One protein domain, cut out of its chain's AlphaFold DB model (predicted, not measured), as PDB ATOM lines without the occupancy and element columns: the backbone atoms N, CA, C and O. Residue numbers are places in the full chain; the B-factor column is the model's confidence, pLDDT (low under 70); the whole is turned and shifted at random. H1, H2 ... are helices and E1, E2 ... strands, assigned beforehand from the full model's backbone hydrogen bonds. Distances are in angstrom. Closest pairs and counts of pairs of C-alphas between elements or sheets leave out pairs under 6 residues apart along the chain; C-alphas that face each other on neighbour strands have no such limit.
ATOM      1  N   GLY A 111      18.700  22.321 -15.116       67.69
ATOM      2  CA  GLY A 111      19.466  23.242 -15.937       67.69
ATOM      3  C   GLY A 111      20.155  22.491 -17.078       67.69
ATOM      4  O   GLY A 111      19.812  21.345 -17.360       67.69
ATOM      5  N   TRP A 112      21.142  23.115 -17.713       70.12
ATOM      6  CA  TRP A 112      21.967  22.477 -18.743       70.12
ATOM      7  C   TRP A 112      23.455  22.689 -18.470       70.12
ATOM      8  O   TRP A 112      23.834  23.528 -17.651       70.12
ATOM      9  N   VAL A 113      24.299  21.899 -19.131       72.81
ATOM     10  CA  VAL A 113      25.757  22.014 -19.017       72.81
ATOM     11  C   VAL A 113      26.260  22.922 -20.128       72.81
ATOM     12  O   VAL A 113      26.020  22.635 -21.292       72.81
ATOM     13  N   CYS A 114      26.962  23.988 -19.762       77.56
ATOM     14  CA  CYS A 114      27.687  24.882 -20.655       77.56
ATOM     15  C   CYS A 114      29.181  24.542 -20.590       77.56
ATOM     16  O   CYS A 114      29.738  24.415 -19.495       77.56
ATOM     17  N   ILE A 115      29.816  24.373 -21.751       76.25
ATOM     18  CA  ILE A 115      31.256  24.129 -21.871       76.25
ATOM     19  C   ILE A 115      31.920  25.430 -22.298       76.25
ATOM     20  O   ILE A 115      31.592  25.993 -23.350       76.25
ATOM     21  N   ASP A 116      32.847  25.926 -21.482       82.19
ATOM     22  CA  ASP A 116      33.555  27.143 -21.825       82.19
ATOM     23  C   ASP A 116      34.714  26.918 -22.819       82.19
ATOM     24  O   ASP A 116      34.957  25.812 -23.292       82.19
ATOM     25  N   ALA A 117      35.403  27.994 -23.217       78.25
ATOM     26  CA  ALA A 117      36.442  27.924 -24.245       78.25
ATOM     27  C   ALA A 117      37.723  27.241 -23.737       78.25
ATOM     28  O   ALA A 117      38.523  26.777 -24.545       78.25
ATOM     29  N   ALA A 118      37.906  27.173 -22.414       76.88
ATOM     30  CA  ALA A 118      38.973  26.415 -21.776       76.88
ATOM     31  C   ALA A 118      38.595  24.931 -21.592       76.88
ATOM     32  O   ALA A 118      39.447  24.123 -21.228       76.88
ATOM     33  N   GLY A 119      37.343  24.560 -21.885       68.62
ATOM     34  CA  GLY A 119      36.813  23.209 -21.706       68.62
ATOM     35  C   GLY A 119      36.235  22.957 -20.313       68.62
ATOM     36  O   GLY A 119      35.815  21.828 -20.033       68.62
ATOM     37  N   ASP A 120      36.176  23.982 -19.455       75.38
ATOM     38  CA  ASP A 120      35.559  23.872 -18.138       75.38
ATOM     39  C   ASP A 120      34.038  23.762 -18.262       75.38
ATOM     40  O   ASP A 120      33.405  24.276 -19.191       75.38
ATOM     41  N   ARG A 121      33.439  23.033 -17.318       73.19
ATOM     42  CA  ARG A 121      32.032  22.628 -17.379       73.19
ATOM     43  C   ARG A 121      31.240  23.297 -16.277       73.19
ATOM     44  O   ARG A 121      31.558  23.181 -15.093       73.19
ATOM     45  N   TRP A 122      30.137  23.909 -16.672       79.69
ATOM     46  CA  TRP A 122      29.321  24.730 -15.796       79.69
ATOM     47  C   TRP A 122      27.860  24.317 -15.908       79.69
ATOM     48  O   TRP A 122      27.326  24.194 -17.005       79.69
ATOM     49  N   LEU A 123      27.195  24.088 -14.779       77.69
ATOM     50  CA  LEU A 123      25.765  23.804 -14.741       77.69
ATOM     51  C   LEU A 123      25.008  25.119 -14.574       77.69
ATOM     52  O   LEU A 123      25.092  25.750 -13.521       77.69
ATOM     53  N   VAL A 124      24.258  25.497 -15.607       79.62
ATOM     54  CA  VAL A 124      23.450  26.720 -15.662       79.62
ATOM     55  C   VAL A 124      22.006  26.375 -15.307       79.62
ATOM     56  O   VAL A 124      21.354  25.604 -16.013       79.62
ATOM     57  N   LYS A 125      21.491  26.912 -14.197       79.81
ATOM     58  CA  LYS A 125      20.168  26.582 -13.641       79.81
ATOM     59  C   LYS A 125      19.261  27.806 -13.611       79.81
ATOM     60  O   LYS A 125      19.620  28.771 -12.956       79.81
ATOM     61  N   PRO A 126      18.053  27.785 -14.194       77.88
ATOM     62  CA  PRO A 126      17.095  28.864 -13.973       77.88
ATOM     63  C   PRO A 126      16.624  28.893 -12.508       77.88
ATOM     64  O   PRO A 126      16.295  27.841 -11.942       77.88
ATOM     65  N   VAL A 127      16.586  30.087 -11.906       73.56
ATOM     66  CA  VAL A 127      16.363  30.271 -10.453       73.56
ATOM     67  C   VAL A 127      15.242  31.230 -10.057       73.56
ATOM     68  O   VAL A 127      14.894  31.295  -8.882       73.56
ATOM     69  N   ALA A 128      14.615  31.913 -11.011       68.62
ATOM     70  CA  ALA A 128      13.505  32.830 -10.755       68.62
ATOM     71  C   ALA A 128      12.287  32.512 -11.632       68.62
ATOM     72  O   ALA A 128      12.389  31.774 -12.607       68.62
ATOM     73  N   VAL A 129      11.129  33.069 -11.277       70.56
ATOM     74  CA  VAL A 129       9.977  33.199 -12.178       70.56
ATOM     75  C   VAL A 129      10.090  34.584 -12.834       70.56
ATOM     76  O   VAL A 129      10.266  35.554 -12.094       70.56
ATOM     77  N   PRO A 130      10.001  34.703 -14.170       73.31
ATOM     78  CA  PRO A 130       9.739  33.635 -15.134       73.31
ATOM     79  C   PRO A 130      10.948  32.724 -15.412       73.31
ATOM     80  O   PRO A 130      12.095  33.165 -15.390       73.31
ATOM     81  N   ASN A 131      10.689  31.445 -15.713       72.50
ATOM     82  CA  ASN A 131      11.714  30.478 -16.129       72.50
ATOM     83  C   ASN A 131      11.356  29.715 -17.411       72.50
ATOM     84  O   ASN A 131      10.205  29.651 -17.835       72.50
ATOM     85  N   VAL A 132      12.376  29.070 -17.980       65.50
ATOM     86  CA  VAL A 132      12.314  28.259 -19.207       65.50
ATOM     87  C   VAL A 132      11.811  26.820 -18.998       65.50
ATOM     88  O   VAL A 132      11.951  25.991 -19.896       65.50
ATOM     89  N   ARG A 133      11.237  26.490 -17.829       62.34
ATOM     90  CA  ARG A 133      10.760  25.127 -17.502       62.34
ATOM     91  C   ARG A 133       9.280  24.890 -17.825       62.34
ATOM     92  O   ARG A 133       8.813  23.764 -17.721       62.34
ATOM     93  N   GLY A 134       8.551  25.916 -18.266       60.53
ATOM     94  CA  GLY A 134       7.131  25.797 -18.622       60.53
ATOM     95  C   GLY A 134       6.157  26.045 -17.472       60.53
ATOM     96  O   GLY A 134       4.965  25.782 -17.633       60.53
ATOM     97  N   ASP A 135       6.646  26.580 -16.351       59.66
ATOM     98  CA  ASP A 135       5.850  26.796 -15.134       59.66
ATOM     99  C   ASP A 135       5.414  28.258 -14.957       59.66
ATOM    100  O   ASP A 135       4.625  28.579 -14.072       59.66
ATOM    101  N   SER A 136       5.939  29.161 -15.788       66.06
ATOM    102  CA  SER A 136       5.751  30.607 -15.659       66.06
ATOM    103  C   SER A 136       5.027  31.185 -16.862       66.06
ATOM    104  O   SER A 136       5.444  30.969 -17.999       66.06
ATOM    105  N   LEU A 137       3.969  31.948 -16.593       78.06
ATOM    106  CA  LEU A 137       3.286  32.754 -17.595       78.06
ATOM    107  C   LEU A 137       3.915  34.139 -17.660       78.06
ATOM    108  O   LEU A 137       4.142  34.753 -16.621       78.06
ATOM    109  N   ILE A 138       4.150  34.611 -18.876       85.00
ATOM    110  CA  ILE A 138       4.749  35.912 -19.154       85.00
ATOM    111  C   ILE A 138       3.742  36.750 -19.915       85.00
ATOM    112  O   ILE A 138       3.149  36.267 -20.884       85.00
ATOM    113  N   ASP A 139       3.558  37.982 -19.464       85.81
ATOM    114  CA  ASP A 139       2.747  38.979 -20.144       85.81
ATOM    115  C   ASP A 139       3.427  39.426 -21.446       85.81
ATOM    116  O   ASP A 139       4.619  39.729 -21.490       85.81
ATOM    117  N   ILE A 140       2.668  39.415 -22.540       84.62
ATOM    118  CA  ILE A 140       3.130  39.938 -23.827       84.62
ATOM    119  C   ILE A 140       3.195  41.469 -23.740       84.62
ATOM    120  O   ILE A 140       2.268  42.099 -23.236       84.62
ATOM    121  N   GLY A 141       4.268  42.056 -24.276       82.50
ATOM    122  CA  GLY A 141       4.488  43.507 -24.301       82.50
ATOM    123  C   GLY A 141       5.323  44.041 -23.133       82.50
ATOM    124  O   GLY A 141       5.659  45.223 -23.126       82.50
ATOM    125  N   GLU A 142       5.694  43.188 -22.175       85.88
ATOM    126  CA  GLU A 142       6.650  43.519 -21.117       85.88
ATOM    127  C   GLU A 142       8.040  42.934 -21.407       85.88
ATOM    128  O   GLU A 142       8.185  41.921 -22.100       85.88
ATOM    129  N   ALA A 143       9.074  43.565 -20.843       91.62
ATOM    130  CA  ALA A 143      10.434  43.050 -20.925       91.62
ATOM    131  C   ALA A 143      10.560  41.721 -20.160       91.62
ATOM    132  O   ALA A 143      10.114  41.589 -19.020       91.62
ATOM    133  N   LEU A 144      11.224  40.742 -20.770       92.94
ATOM    134  CA  LEU A 144      11.510  39.444 -20.172       92.94
ATOM    135  C   LEU A 144      12.913  39.438 -19.568       92.94
ATOM    136  O   LEU A 144      13.895  39.492 -20.304       92.94
ATOM    137  N   THR A 145      13.015  39.254 -18.253       94.06
ATOM    138  CA  THR A 145      14.288  38.970 -17.575       94.06
ATOM    139  C   THR A 145      14.343  37.515 -17.119       94.06
ATOM    140  O   THR A 145      13.490  37.061 -16.359       94.06
ATOM    141  N   LEU A 146      15.373  36.785 -17.554       91.44
ATOM    142  CA  LEU A 146      15.671  35.419 -17.121       91.44
ATOM    143  C   LEU A 146      16.912  35.414 -16.231       91.44
ATOM    144  O   LEU A 146      17.928  36.005 -16.591       91.44
ATOM    145  N   LYS A 147      16.836  34.718 -15.094       92.31
ATOM    146  CA  LYS A 147      17.927  34.618 -14.113       92.31
ATOM    147  C   LYS A 147      18.400  33.185 -13.955       92.31
ATOM    148  O   LYS A 147      17.576  32.268 -13.848       92.31
ATOM    149  N   PHE A 148      19.713  33.017 -13.878       88.56
ATOM    150  CA  PHE A 148      20.362  31.722 -13.782       88.56
ATOM    151  C   PHE A 148      21.428  31.702 -12.690       88.56
ATOM    152  O   PHE A 148      22.179  32.657 -12.531       88.56
ATOM    153  N   ASP A 149      21.515  30.575 -11.997       88.88
ATOM    154  CA  ASP A 149      22.638  30.221 -11.140       88.88
ATOM    155  C   ASP A 149      23.625  29.371 -11.942       88.88
ATOM    156  O   ASP A 149      23.238  28.376 -12.565       88.88
ATOM    157  N   VAL A 150      24.905  29.721 -11.873       88.19
ATOM    158  CA  VAL A 150      26.007  28.984 -12.491       88.19
ATOM    159  C   VAL A 150      26.882  28.386 -11.406       88.19
ATOM    160  O   VAL A 150      27.354  29.085 -10.509       88.19
ATOM    161  N   VAL A 151      27.108  27.078 -11.493       83.94
ATOM    162  CA  VAL A 151      28.009  26.348 -10.596       83.94
ATOM    163  C   VAL A 151      28.942  25.443 -11.398       83.94
ATOM    164  O   VAL A 151      28.532  24.945 -12.451       83.94
ATOM    165  N   PRO A 152      30.167  25.175 -10.912       78.81
ATOM    166  CA  PRO A 152      31.024  24.154 -11.502       78.81
ATOM    167  C   PRO A 152      30.300  22.807 -11.589       78.81
ATOM    168  O   PRO A 152      29.554  22.422 -10.681       78.81
ATOM    169  N   PHE A 153      30.524  22.074 -12.675       70.00
ATOM    170  CA  PHE A 153      29.858  20.805 -12.937       70.00
ATOM    171  C   PHE A 153      30.839  19.705 -13.337       70.00
ATOM    172  O   PHE A 153      31.719  19.900 -14.163       70.00
ATOM    173  N   GLY A 154      30.648  18.506 -12.782       55.91
ATOM    174  CA  GLY A 154      31.493  17.351 -13.100       55.91
ATOM    175  C   GLY A 154      32.824  17.303 -12.341       55.91
ATOM    176  O   GLY A 154      33.681  16.504 -12.692       55.91
ATOM    177  N   TYR A 155      33.002  18.093 -11.278       55.78
ATOM    178  CA  TYR A 155      34.183  18.019 -10.414       55.78
ATOM    179  C   TYR A 155      33.842  17.256  -9.124       55.78
ATOM    180  O   TYR A 155      33.059  17.719  -8.296       55.78
ATOM    181  N   LEU A 156      34.384  16.045  -8.965       42.44
ATOM    182  CA  LEU A 156      34.113  15.190  -7.804       42.44
ATOM    183  C   LEU A 156      35.028  15.544  -6.628       42.44
ATOM    184  O   LEU A 156      36.217  15.785  -6.800       42.44
ATOM    185  N   GLY A 157      34.462  15.572  -5.419       43.12
ATOM    186  CA  GLY A 157      35.202  15.860  -4.185       43.12
ATOM    187  C   GLY A 157      35.617  17.319  -3.987       43.12
ATOM    188  O   GLY A 157      36.223  17.631  -2.964       43.12
ATOM    189  N   GLN A 158      35.269  18.214  -4.915       53.66
ATOM    190  CA  GLN A 158      35.350  19.648  -4.669       53.66
ATOM    191  C   GLN A 158      34.246  20.073  -3.697       53.66
ATOM    192  O   GLN A 158      33.127  19.552  -3.726       53.66
ATOM    193  N   ALA A 159      34.574  21.016  -2.813       57.16
ATOM    194  CA  ALA A 159      33.576  21.632  -1.952       57.16
ATOM    195  C   ALA A 159      32.507  22.321  -2.822       57.16
ATOM    196  O   ALA A 159      32.858  22.896  -3.855       57.16
ATOM    197  N   PRO A 160      31.222  22.289  -2.425       65.88
ATOM    198  CA  PRO A 160      30.186  23.038  -3.119       65.88
ATOM    199  C   PRO A 160      30.587  24.509  -3.235       65.88
ATOM    200  O   PRO A 160      30.833  25.172  -2.227       65.88
ATOM    201  N   VAL A 161      30.661  25.007  -4.465       75.69
ATOM    202  CA  VAL A 161      30.884  26.427  -4.735       75.69
ATOM    203  C   VAL A 161      29.528  27.124  -4.727       75.69
ATOM    204  O   VAL A 161      28.543  26.581  -5.237       75.69
ATOM    205  N   ALA A 162      29.465  28.304  -4.109       82.69
ATOM    206  CA  ALA A 162      28.260  29.121  -4.133       82.69
ATOM    207  C   ALA A 162      27.897  29.479  -5.589       82.69
ATOM    208  O   ALA A 162      28.800  29.750  -6.382       82.69
ATOM    209  N   PRO A 163      26.605  29.469  -5.956       88.88
ATOM    210  CA  PRO A 163      26.193  29.820  -7.304       88.88
ATOM    211  C   PRO A 163      26.514  31.279  -7.617       88.88
ATOM    212  O   PRO A 163      26.272  32.170  -6.800       88.88
ATOM    213  N   VAL A 164      27.022  31.514  -8.824       93.44
ATOM    214  CA  VAL A 164      27.128  32.855  -9.401       93.44
ATOM    215  C   VAL A 164      25.850  33.141 -10.169       93.44
ATOM    216  O   VAL A 164      25.429  32.332 -10.995       93.44
ATOM    217  N   GLN A 165      25.222  34.277  -9.878       94.69
ATOM    218  CA  GLN A 165      23.983  34.673 -10.535       94.69
ATOM    219  C   GLN A 165      24.280  35.496 -11.777       94.69
ATOM    220  O   GLN A 165      24.973  36.509 -11.709       94.69
ATOM    221  N   ILE A 166      23.702  35.078 -12.894       94.75
ATOM    222  CA  ILE A 166      23.744  35.789 -14.168       94.75
ATOM    223  C   ILE A 166      22.317  35.999 -14.671       94.75
ATOM    224  O   ILE A 166      21.409  35.220 -14.364       94.75
ATOM    225  N   GLU A 167      22.092  37.052 -15.448       95.56
ATOM    226  CA  GLU A 167      20.774  37.348 -16.001       95.56
ATOM    227  C   GLU A 167      20.853  37.891 -17.424       95.56
ATOM    228  O   GLU A 167      21.851  38.480 -17.835       95.56
ATOM    229  N   ALA A 168      19.780  37.667 -18.176       94.94
ATOM    230  CA  ALA A 168      19.578  38.209 -19.509       94.94
ATOM    231  C   ALA A 168      18.224  38.905 -19.551       94.94
ATOM    232  O   ALA A 168      17.237  38.356 -19.056       94.94
ATOM    233  N   THR A 169      18.170  40.084 -20.166       95.62
ATOM    234  CA  THR A 169      16.916  40.810 -20.381       95.62
ATOM    235  C   THR A 169      16.673  40.995 -21.870       95.62
ATOM    236  O   THR A 169      17.566  41.414 -22.601       95.62
ATOM    237  N   LEU A 170      15.452  40.700 -22.303       96.31
ATOM    238  CA  LEU A 170      14.945  40.955 -23.641       96.31
ATOM    239  C   LEU A 170      13.815  41.978 -23.533       96.31
ATOM    240  O   LEU A 170      12.853  41.758 -22.805       96.31
ATOM    241  N   ALA A 171      13.942  43.096 -24.242       94.50
ATOM    242  CA  ALA A 171      12.987  44.199 -24.141       94.50
ATOM    243  C   ALA A 171      11.592  43.845 -24.680       94.50
ATOM    244  O   ALA A 171      10.604  44.346 -24.156       94.50
ATOM    245  N   ASP A 172      11.523  42.995 -25.708       92.19
ATOM    246  CA  ASP A 172      10.282  42.619 -26.382       92.19
ATOM    247  C   ASP A 172      10.363  41.182 -26.927       92.19
ATOM    248  O   ASP A 172      11.354  40.785 -27.544       92.19
ATOM    249  N   LEU A 173       9.300  40.407 -26.704       90.38
ATOM    250  CA  LEU A 173       9.127  39.035 -27.189       90.38
ATOM    251  C   LEU A 173       8.682  38.962 -28.661       90.38
ATOM    252  O   LEU A 173       8.602  37.859 -29.211       90.38
ATOM    253  N   GLN A 174       8.340  40.101 -29.275       90.62
ATOM    254  CA  GLN A 174       7.803  40.215 -30.637       90.62
ATOM    255  C   GLN A 174       6.614  39.273 -30.852       90.62
ATOM    256  O   GLN A 174       6.542  38.474 -31.794       90.62
ATOM    257  N   GLN A 175       5.693  39.330 -29.891       85.88
ATOM    258  CA  GLN A 175       4.477  38.524 -29.849       85.88
ATOM    259  C   GLN A 175       3.235  39.324 -30.260       85.88
ATOM    260  O   GLN A 175       2.114  38.898 -29.987       85.88
ATOM    261  N   ASP A 176       3.419  40.450 -30.943       76.62
ATOM    262  CA  ASP A 176       2.334  41.211 -31.558       76.62
ATOM    263  C   ASP A 176       1.709  40.423 -32.727       76.62
ATOM    264  O   ASP A 176       2.382  39.632 -33.394       76.62
ATOM    265  N   GLY A 177       0.404  40.589 -32.977       63.88
ATOM    266  CA  GLY A 177      -0.304  39.933 -34.090       63.88
ATOM    267  C   GLY A 177      -1.686  39.376 -33.732       63.88
ATOM    268  O   GLY A 177      -2.248  39.731 -32.697       63.88
ATOM    269  N   GLU A 178      -2.243  38.515 -34.602       55.28
ATOM    270  CA  GLU A 178      -3.581  37.922 -34.424       55.28
ATOM    271  C   GLU A 178      -3.771  37.321 -33.015       55.28
ATOM    272  O   GLU A 178      -2.855  36.681 -32.481       55.28
ATOM    273  N   PRO A 179      -4.955  37.512 -32.398       51.62
ATOM    274  CA  PRO A 179      -5.207  37.072 -31.035       51.62
ATOM    275  C   PRO A 179      -5.086  35.550 -30.924       51.62
ATOM    276  O   PRO A 179      -5.572  34.807 -31.773       51.62
ATOM    277  N   LEU A 180      -4.507  35.077 -29.817       52.75
ATOM    278  CA  LEU A 180      -4.285  33.658 -29.489       52.75
ATOM    279  C   LEU A 180      -5.580  32.839 -29.276       52.75
ATOM    280  O   LEU A 180      -5.551  31.756 -28.692       52.75
ATOM    281  N   GLY A 181      -6.728  33.361 -29.719       49.12
ATOM    282  CA  GLY A 181      -8.059  32.878 -29.368       49.12
ATOM    283  C   GLY A 181      -8.374  33.054 -27.881       49.12
ATOM    284  O   GLY A 181      -9.244  32.362 -27.359       49.12
ATOM    285  N   THR A 182      -7.627  33.909 -27.170       51.69
ATOM    286  CA  THR A 182      -7.663  34.003 -25.707       51.69
ATOM    287  C   THR A 182      -7.775  35.440 -25.244       51.69
ATOM    288  O   THR A 182      -7.308  36.372 -25.895       51.69
ATOM    289  N   THR A 183      -8.417  35.610 -24.094       55.75
ATOM    290  CA  THR A 183      -8.615  36.900 -23.431       55.75
ATOM    291  C   THR A 183      -7.388  37.363 -22.640       55.75
ATOM    292  O   THR A 183      -7.327  38.525 -22.257       55.75
ATOM    293  N   GLU A 184      -6.405  36.485 -22.405       63.91
ATOM    294  CA  GLU A 184      -5.161  36.804 -21.696       63.91
ATOM    295  C   GLU A 184      -3.954  36.660 -22.640       63.91
ATOM    296  O   GLU A 184      -3.620  35.532 -23.025       63.91
ATOM    297  N   PRO A 185      -3.267  37.760 -22.997       75.62
ATOM    298  CA  PRO A 185      -2.108  37.742 -23.883       75.62
ATOM    299  C   PRO A 185      -0.861  37.282 -23.114       75.62
ATOM    300  O   PRO A 185       0.048  38.061 -22.844       75.62
ATOM    301  N   LYS A 186      -0.829  36.001 -22.736       81.88
ATOM    302  CA  LYS A 186       0.270  35.390 -21.978       81.88
ATOM    303  C   LYS A 186       0.923  34.246 -22.739       81.88
ATOM    304  O   LYS A 186       0.242  33.488 -23.436       81.88
ATOM    305  N   VAL A 187       2.230  34.079 -22.546       80.50
ATOM    306  CA  VAL A 187       3.010  32.964 -23.104       80.50
ATOM    307  C   VAL A 187       3.742  32.165 -22.029       80.50
ATOM    308  O   VAL A 187       4.051  32.673 -20.956       80.50
ATOM    309  N   LEU A 188       4.010  30.894 -22.322       79.19
ATOM    310  CA  LEU A 188       4.866  29.992 -21.551       79.19
ATOM    311  C   LEU A 188       6.204  29.824 -22.276       79.19
ATOM    312  O   LEU A 188       6.221  29.687 -23.499       79.19
ATOM    313  N   LEU A 189       7.307  29.756 -21.531       75.81
ATOM    314  CA  LEU A 189       8.627  29.419 -22.075       75.81
ATOM    315  C   LEU A 189       8.927  27.945 -21.881       75.81
ATOM    316  O   LEU A 189       8.724  27.417 -20.787       75.81
ATOM    317  N   ARG A 190       9.508  27.300 -22.889       72.56
ATOM    318  CA  ARG A 190      10.108  25.972 -22.735       72.56
ATOM    319  C   ARG A 190      11.434  25.901 -23.458       72.56
ATOM    320  O   ARG A 190      11.509  26.265 -24.627       72.56
ATOM    321  N   THR A 191      12.460  25.382 -22.793       71.56
ATOM    322  CA  THR A 191      13.672  24.946 -23.488       71.56
ATOM    323  C   THR A 191      13.299  23.897 -24.531       71.56
ATOM    324  O   THR A 191      12.648  22.904 -24.211       71.56
ATOM    325  N   ALA A 192      13.689  24.144 -25.774       66.88
ATOM    326  CA  ALA A 192      13.359  23.293 -26.906       66.88
ATOM    327  C   ALA A 192      14.579  22.530 -27.426       66.88
ATOM    328  O   ALA A 192      14.495  21.327 -27.652       66.88
ATOM    329  N   SER A 193      15.719  23.209 -27.567       64.06
ATOM    330  CA  SER A 193      16.978  22.597 -27.999       64.06
ATOM    331  C   SER A 193      18.158  23.329 -27.378       64.06
ATOM    332  O   SER A 193      18.078  24.524 -27.105       64.06
ATOM    333  N   ILE A 194      19.261  22.621 -27.166       69.19
ATOM    334  CA  ILE A 194      20.516  23.165 -26.643       69.19
ATOM    335  C   ILE A 194      21.621  22.726 -27.604       69.19
ATOM    336  O   ILE A 194      21.621  21.566 -28.016       69.19
ATOM    337  N   ALA A 195      22.514  23.640 -27.983       65.81
ATOM    338  CA  ALA A 195      23.672  23.317 -28.815       65.81
ATOM    339  C   ALA A 195      24.596  22.324 -28.091       65.81
ATOM    340  O   ALA A 195      24.612  22.262 -26.860       65.81
ATOM    341  N   SER A 196      25.397  21.564 -28.830       61.75
ATOM    342  CA  SER A 196      26.246  20.489 -28.303       61.75
ATOM    343  C   SER A 196      27.215  20.962 -27.209       61.75
ATOM    344  O   SER A 196      27.460  20.256 -26.229       61.75
ATOM    345  N   HIS A 197      27.707  22.196 -27.331       68.06
ATOM    346  CA  HIS A 197      28.584  22.863 -26.369       68.06
ATOM    347  C   HIS A 197      27.825  23.564 -25.223       68.06
ATOM    348  O   HIS A 197      28.438  24.099 -24.299       68.06
ATOM    349  N   GLY A 198      26.493  23.619 -25.280       67.94
ATOM    350  CA  GLY A 198      25.636  24.179 -24.234       67.94
ATOM    351  C   GLY A 198      25.706  25.693 -24.047       67.94
ATOM    352  O   GLY A 198      25.153  26.219 -23.083       67.94
ATOM    353  N   ARG A 199      26.374  26.410 -24.954       81.44
ATOM    354  CA  ARG A 199      26.453  27.882 -24.918       81.44
ATOM    355  C   ARG A 199      25.290  28.553 -25.627       81.44
ATOM    356  O   ARG A 199      25.159  29.761 -25.521       81.44
ATOM    357  N   GLU A 200      24.468  27.803 -26.345       82.38
ATOM    358  CA  GLU A 200      23.284  28.345 -26.988       82.38
ATOM    359  C   GLU A 200      22.070  27.472 -26.680       82.38
ATOM    360  O   GLU A 200      22.147  26.240 -26.702       82.38
ATOM    361  N   VAL A 201      20.949  28.120 -26.377       79.00
ATOM    362  CA  VAL A 201      19.694  27.470 -26.008       79.00
ATOM    363  C   VAL A 201      18.550  28.099 -26.785       79.00
ATOM    364  O   VAL A 201      18.306  29.301 -26.685       79.00
ATOM    365  N   LEU A 202      17.807  27.272 -27.514       77.56
ATOM    366  CA  LEU A 202      16.547  27.649 -28.138       77.56
ATOM    367  C   LEU A 202      15.408  27.475 -27.136       77.56
ATOM    368  O   LEU A 202      15.248  26.419 -26.514       77.56
ATOM    369  N   ILE A 203      14.601  28.519 -26.996       79.50
ATOM    370  CA  ILE A 203      13.456  28.580 -26.092       79.50
ATOM    371  C   ILE A 203      12.207  28.820 -26.937       79.50
ATOM    372  O   ILE A 203      12.090  29.835 -27.617       79.50
ATOM    373  N   ALA A 204      11.256  27.897 -26.875       78.50
ATOM    374  CA  ALA A 204       9.969  28.016 -27.540       78.50
ATOM    375  C   ALA A 204       8.963  28.779 -26.663       78.50
ATOM    376  O   ALA A 204       8.843  28.518 -25.461       78.50
ATOM    377  N   LEU A 205       8.217  29.689 -27.288       82.38
ATOM    378  CA  LEU A 205       7.103  30.430 -26.700       82.38
ATOM    379  C   LEU A 205       5.792  29.718 -27.023       82.38
ATOM    380  O   LEU A 205       5.511  29.491 -28.192       82.38
ATOM    381  N   TYR A 206       4.963  29.413 -26.029       75.88
ATOM    382  CA  TYR A 206       3.647  28.798 -26.237       75.88
ATOM    383  C   TYR A 206       2.535  29.709 -25.744       75.88
ATOM    384  O   TYR A 206       2.584  30.213 -24.626       75.88
ATOM    385  N   ALA A 207       1.498  29.872 -26.555       72.56
ATOM    386  CA  ALA A 207       0.309  30.630 -26.204       72.56
ATOM    387  C   ALA A 207      -0.447  30.004 -25.020       72.56
ATOM    388  O   ALA A 207      -0.718  28.800 -25.001       72.56
ATOM    389  N   LYS A 208      -0.860  30.822 -24.047       65.38
ATOM    390  CA  LYS A 208      -1.800  30.387 -23.008       65.38
ATOM    391  C   LYS A 208      -3.225  30.426 -23.565       65.38
ATOM    392  O   LYS A 208      -3.792  31.508 -23.667       65.38
ATOM    393  N   GLY A 209      -3.823  29.266 -23.857       50.84
ATOM    394  CA  GLY A 209      -5.208  29.197 -24.338       50.84
ATOM    395  C   GLY A 209      -5.962  27.888 -24.153       50.84
ATOM    396  O   GLY A 209      -5.484  26.990 -23.449       50.84
ATOM    397  N   ALA A 210      -7.165  27.831 -24.752       38.28
ATOM    398  CA  ALA A 210      -7.975  26.617 -24.890       38.28
ATOM    399  C   ALA A 210      -7.115  25.488 -25.485       38.28
ATOM    400  O   ALA A 210      -6.144  25.761 -26.187       38.28
ATOM    401  N   GLU A 211      -7.438  24.232 -25.172       37.41
ATOM    402  CA  GLU A 211      -6.574  23.054 -25.393       37.41
ATOM    403  C   GLU A 211      -5.971  22.926 -26.807       37.41
ATOM    404  O   GLU A 211      -4.956  22.263 -26.972       37.41
ATOM    405  N   THR A 212      -6.541  23.594 -27.810       34.38
ATOM    406  CA  THR A 212      -6.156  23.541 -29.224       34.38
ATOM    407  C   THR A 212      -5.024  24.488 -29.646       34.38
ATOM    408  O   THR A 212      -4.405  24.250 -30.682       34.38
ATOM    409  N   THR A 213      -4.728  25.560 -28.896       37.16
ATOM    410  CA  THR A 213      -3.635  26.513 -29.220       37.16
ATOM    411  C   THR A 213      -2.378  26.317 -28.375       37.16
ATOM    412  O   THR A 213      -1.350  26.934 -28.653       37.16
ATOM    413  N   ARG A 214      -2.425  25.422 -27.380       45.25
ATOM    414  CA  ARG A 214      -1.300  25.116 -26.477       45.25
ATOM    415  C   ARG A 214      -0.147  24.368 -27.135       45.25
ATOM    416  O   ARG A 214       0.951  24.343 -26.585       45.25
ATOM    417  N   ASP A 215      -0.397  23.760 -28.281       49.31
ATOM    418  CA  ASP A 215       0.429  22.654 -28.748       49.31
ATOM    419  C   ASP A 215       1.527  23.067 -29.739       49.31
ATOM    420  O   ASP A 215       2.368  22.256 -30.118       49.31
ATOM    421  N   PHE A 216       1.578  24.347 -30.119       57.09
ATOM    422  CA  PHE A 216       2.605  24.863 -31.014       57.09
ATOM    423  C   PHE A 216       3.309  26.085 -30.467       57.09
ATOM    424  O   PHE A 216       2.682  26.978 -29.892       57.09
ATOM    425  N   ALA A 217       4.593  26.181 -30.798       70.56
ATOM    426  CA  ALA A 217       5.323  27.409 -30.596       70.56
ATOM    427  C   ALA A 217       4.677  28.561 -31.400       70.56
ATOM    428  O   ALA A 217       4.331  28.443 -32.584       70.56
ATOM    429  N   CYS A 218       4.480  29.691 -30.733       75.50
ATOM    430  CA  CYS A 218       4.078  30.965 -31.314       75.50
ATOM    431  C   CYS A 218       5.246  31.958 -31.382       75.50
ATOM    432  O   CYS A 218       5.035  33.116 -31.707       75.50
ATOM    433  N   GLY A 219       6.462  31.521 -31.067       84.62
ATOM    434  CA  GLY A 219       7.681  32.318 -31.138       84.62
ATOM    435  C   GLY A 219       8.880  31.515 -30.649       84.62
ATOM    436  O   GLY A 219       8.713  30.495 -29.973       84.62
ATOM    437  N   TRP A 220      10.076  31.983 -30.987       87.50
ATOM    438  CA  TRP A 220      11.335  31.345 -30.610       87.50
ATOM    439  C   TRP A 220      12.345  32.380 -30.154       87.50
ATOM    440  O   TRP A 220      12.547  33.391 -30.825       87.50
ATOM    441  N   LEU A 221      13.004  32.097 -29.036       94.06
ATOM    442  CA  LEU A 221      14.104  32.887 -28.503       94.06
ATOM    443  C   LEU A 221      15.399  32.074 -28.533       94.06
ATOM    444  O   LEU A 221      15.366  30.845 -28.449       94.06
ATOM    445  N   LYS A 222      16.532  32.771 -28.588       95.50
ATOM    446  CA  LYS A 222      17.874  32.216 -28.410       95.50
ATOM    447  C   LYS A 222      18.516  32.873 -27.199       95.50
ATOM    448  O   LYS A 222      18.602  34.098 -27.136       95.50
ATOM    449  N   LEU A 223      18.949  32.056 -26.250       91.56
ATOM    450  CA  LEU A 223      19.814  32.460 -25.148       91.56
ATOM    451  C   LEU A 223      21.243  32.032 -25.480       91.56
ATOM    452  O   LEU A 223      21.465  30.854 -25.756       91.56
ATOM    453  N   GLU A 224      22.197  32.955 -25.423       96.38
ATOM    454  CA  GLU A 224      23.610  32.676 -25.690       96.38
ATOM    455  C   GLU A 224      24.473  33.002 -24.467       96.38
ATOM    456  O   GLU A 224      24.271  34.012 -23.794       96.38
ATOM    457  N   CYS A 225      25.450  32.140 -24.191       92.44
ATOM    458  CA  CYS A 225      26.430  32.263 -23.121       92.44
ATOM    459  C   CYS A 225      27.817  32.533 -23.719       92.44
ATOM    460  O   CYS A 225      28.459  31.654 -24.302       92.44
ATOM    461  N   THR A 226      28.318  33.745 -23.523       94.25
ATOM    462  CA  THR A 226      29.629  34.197 -24.004       94.25
ATOM    463  C   THR A 226      30.624  34.328 -22.852       94.25
ATOM    464  O   THR A 226      30.243  34.445 -21.690       94.25
ATOM    465  N   GLY A 227      31.921  34.271 -23.158       91.25
ATOM    466  CA  GLY A 227      32.979  34.352 -22.146       91.25
ATOM    467  C   GLY A 227      33.283  33.022 -21.448       91.25
ATOM    468  O   GLY A 227      32.983  31.945 -21.977       91.25
ATOM    469  N   VAL A 228      33.936  33.120 -20.293       89.81
ATOM    470  CA  VAL A 228      34.359  31.999 -19.437       89.81
ATOM    471  C   VAL A 228      33.462  31.919 -18.208       89.81
ATOM    472  O   VAL A 228      32.932  32.940 -17.770       89.81
ATOM    473  N   GLY A 229      33.267  30.716 -17.669       86.44
ATOM    474  CA  GLY A 229      32.483  30.574 -16.448       86.44
ATOM    475  C   GLY A 229      33.281  30.994 -15.204       86.44
ATOM    476  O   GLY A 229      34.511  31.058 -15.250       86.44
ATOM    477  N   PRO A 230      32.602  31.286 -14.081       90.31
ATOM    478  CA  PRO A 230      31.147  31.269 -13.908       90.31
ATOM    479  C   PRO A 230      30.438  32.546 -14.406       90.31
ATOM    480  O   PRO A 230      29.217  32.540 -14.547       90.31
ATOM    481  N   ASP A 231      31.187  33.614 -14.696       93.94
ATOM    482  CA  ASP A 231      30.688  34.956 -15.037       93.94
ATOM    483  C   ASP A 231      30.342  35.111 -16.531       93.94
ATOM    484  O   ASP A 231      30.777  36.048 -17.203       93.94
ATOM    485  N   PHE A 232      29.573  34.168 -17.083       93.00
ATOM    486  CA  PHE A 232      29.176  34.229 -18.491       93.00
ATOM    487  C   PHE A 232      28.400  35.514 -18.807       93.00
ATOM    488  O   PHE A 232      27.460  35.882 -18.102       93.00
ATOM    489  N   GLY A 233      28.722  36.144 -19.936       95.44
ATOM    490  CA  GLY A 233      27.863  37.165 -20.527       95.44
ATOM    491  C   GLY A 233      26.662  36.502 -21.192       95.44
ATOM    492  O   GLY A 233      26.850  35.635 -22.048       95.44
ATOM    493  N   LEU A 234      25.441  36.901 -20.824       95.75
ATOM    494  CA  LEU A 234      24.220  36.377 -21.435       95.75
ATOM    495  C   LEU A 234      23.586  37.368 -22.410       95.75
ATOM    496  O   LEU A 234      23.357  38.528 -22.067       95.75
ATOM    497  N   SER A 235      23.217  36.881 -23.592       96.81
ATOM    498  CA  SER A 235      22.331  37.578 -24.528       96.81
ATOM    499  C   SER A 235      21.065  36.761 -24.754       96.81
ATOM    500  O   SER A 235      21.110  35.543 -24.898       96.81
ATOM    501  N   LEU A 236      19.919  37.441 -24.780       97.12
ATOM    502  CA  LEU A 236      18.630  36.858 -25.140       97.12
ATOM    503  C   LEU A 236      18.106  37.600 -26.367       97.12
ATOM    504  O   LEU A 236      18.049  38.828 -26.366       97.12
ATOM    505  N   SER A 237      17.747  36.867 -27.416       97.44
ATOM    506  CA  SER A 237      17.273  37.430 -28.683       97.44
ATOM    507  C   SER A 237      16.077  36.657 -29.233       97.44
ATOM    508  O   SER A 237      15.848  35.503 -28.870       97.44
ATOM    509  N   VAL A 238      15.294  37.302 -30.099       96.94
ATOM    510  CA  VAL A 238      14.203  36.658 -30.841       96.94
ATOM    511  C   VAL A 238      14.784  36.012 -32.100       96.94
ATOM    512  O   VAL A 238      15.426  36.688 -32.897       96.94
ATOM    513  N   VAL A 239      14.547  34.710 -32.277       96.44
ATOM    514  CA  VAL A 239      14.893  33.962 -33.502       96.44
ATOM    515  C   VAL A 239      13.754  34.042 -34.508       96.44
ATOM    516  O   VAL A 239      13.979  34.324 -35.680       96.44
ATOM    517  N   HIS A 240      12.528  33.809 -34.035       93.12
ATOM    518  CA  HIS A 240      11.314  33.932 -34.832       93.12
ATOM    519  C   HIS A 240      10.226  34.615 -34.017       93.12
ATOM    520  O   HIS A 240       9.883  34.174 -32.913       93.12
ATOM    521  N   SER A 241       9.669  35.674 -34.596       91.75
ATOM    522  CA  SER A 241       8.512  36.387 -34.068       91.75
ATOM    523  C   SER A 241       7.242  35.538 -34.182       91.75
ATOM    524  O   SER A 241       7.223  34.446 -34.769       91.75
ATOM    525  N   ARG A 242       6.131  36.052 -33.645       84.00
ATOM    526  CA  ARG A 242       4.817  35.431 -33.845       84.00
ATOM    527  C   ARG A 242       4.410  35.356 -35.308       84.00
ATOM    528  O   ARG A 242       3.906  34.313 -35.731       84.00
ATOM    529  N   ALA A 243       4.629  36.432 -36.056       82.94
ATOM    530  CA  ALA A 243       4.298  36.486 -37.473       82.94
ATOM    531  C   ALA A 243       5.057  35.400 -38.250       82.94
ATOM    532  O   ALA A 243       4.431  34.624 -38.971       82.94
ATOM    533  N   ASP A 244       6.364  35.264 -37.996       88.06
ATOM    534  CA  ASP A 244       7.206  34.251 -38.646       88.06
ATOM    535  C   ASP A 244       6.721  32.836 -38.333       88.06
ATOM    536  O   ASP A 244       6.642  31.972 -39.204       88.06
ATOM    537  N   CYS A 245       6.358  32.583 -37.072       79.12
ATOM    538  CA  CYS A 245       5.964  31.246 -36.663       79.12
ATOM    539  C   CYS A 245       4.640  30.823 -37.281       79.12
ATOM    540  O   CYS A 245       4.491  29.646 -37.605       79.12
ATOM    541  N   LEU A 246       3.645  31.714 -37.354       74.12
ATOM    542  CA  LEU A 246       2.274  31.385 -37.770       74.12
ATOM    543  C   LEU A 246       2.162  31.022 -39.252       74.12
ATOM    544  O   LEU A 246       1.220  30.298 -39.604       74.12
ATOM    545  N   GLY A 247       3.121  31.459 -40.066       76.62
ATOM    546  CA  GLY A 247       3.106  31.273 -41.509       76.62
ATOM    547  C   GLY A 247       1.958  32.030 -42.182       76.62
ATOM    548  O   GLY A 247       1.215  32.785 -41.549       76.62
TER     549      GLY A 247
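AT A GLANCE: This is residues 111 to 247 of the 560 residues of an uncharacterized protein of Pseudomonas sp. SJZ079 (UniProt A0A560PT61). Two curled antiparallel sheets, one of five strands and one of four, wrap round a shared core as a long, incomplete barrel. E9 and E5 run beside each other where the sheets meet, while the ring stays open on the other side, between the edge strands E1 and E3; the short helix H1 sits beside E8 towards one end. The printed part has 137 residues, with nine named strands, E1 to E9, and then one named helix; the orders are E3 - E6 - E7 - E8 - E9 and E1 - E2 - E4 - E5. The class is mostly strand. The whole is compact by its radius of gyration of the C-alphas, 16.1 A, yet its outline is a rod, spanning 52 by 24 by 23 A.

IN THESE COORDINATES: In the larger sheet, E3 is residues 133 to 139, E6 is 186 to 194 with 24.1 A from first to last C-alpha, and E7 is 200 to 207 with 23.1 A. E8, residues 217 to 226, is the longest strand by residues and measures 26.1 A; E9, residues 233 to 240, measures 22.1 A and begins with C-alpha 233 at (27.863, 37.165, -20.527). In the other sheet, E1 is residues 112 to 115, with C-alpha 112 at (21.967, 22.477, -18.743), and E2 is 121 to 126. E4, residues 144 to 152, measures 26.3 A, and E5, residues 164 to 170, 20.4 A. H1, residues 242 to 246, ends with C-alpha 246 at (2.274, 31.385, -37.770).

HOW THE PARTS SIT: E6, E7, E8 and E9 form a meander, each strand the antiparallel neighbour of the one before. N 190 and O 204 of the hairpin E6 and E7 are 2.9 A apart, N 203 and O 221 of E7 and E8 2.8 A, and N 222 and O 237 of E8 and E9 2.8 A. Edge strand E3 is antiparallel to E6, with N 138 and O 187 at 2.8 A. In the other sheet, N 114 and O 122 of E1 and E2 are 2.8 A apart, N 125 and O 149 of E2 and E4 2.8 A, and N 148 and O 166 of E4 and E5 2.8 A. Both sheets are strongly twisted. Between edge strands E5 and E9, 10 pairs of C-alphas are within 8 A, the closest being Ala 168 and Leu 234 at 5.3 A. E2 and E3 are only just apart, their closest C-alphas at 8.2 A. H1 is on the larger sheet, at the sheet's level with a height of 1.3 A; its closest C-alpha pair with E8 is Arg 242 and Gly 219, 5.0 A. Every O i to N i+4 pair in H1 is within hydrogen-bond range.

THE WHOLE: The two C-alphas farthest apart, those of Gly 157 and Glu 178, are 53.9 A from each other. The links E4 to E5, 11 residues, and E5 to E6, 15 residues, are long. The printed part has no cut. Its mean pLDDT is 76.7; 39 residues are under 70, among them 154 to 160, 177 to 184, 192 to 198 and 208 to 216.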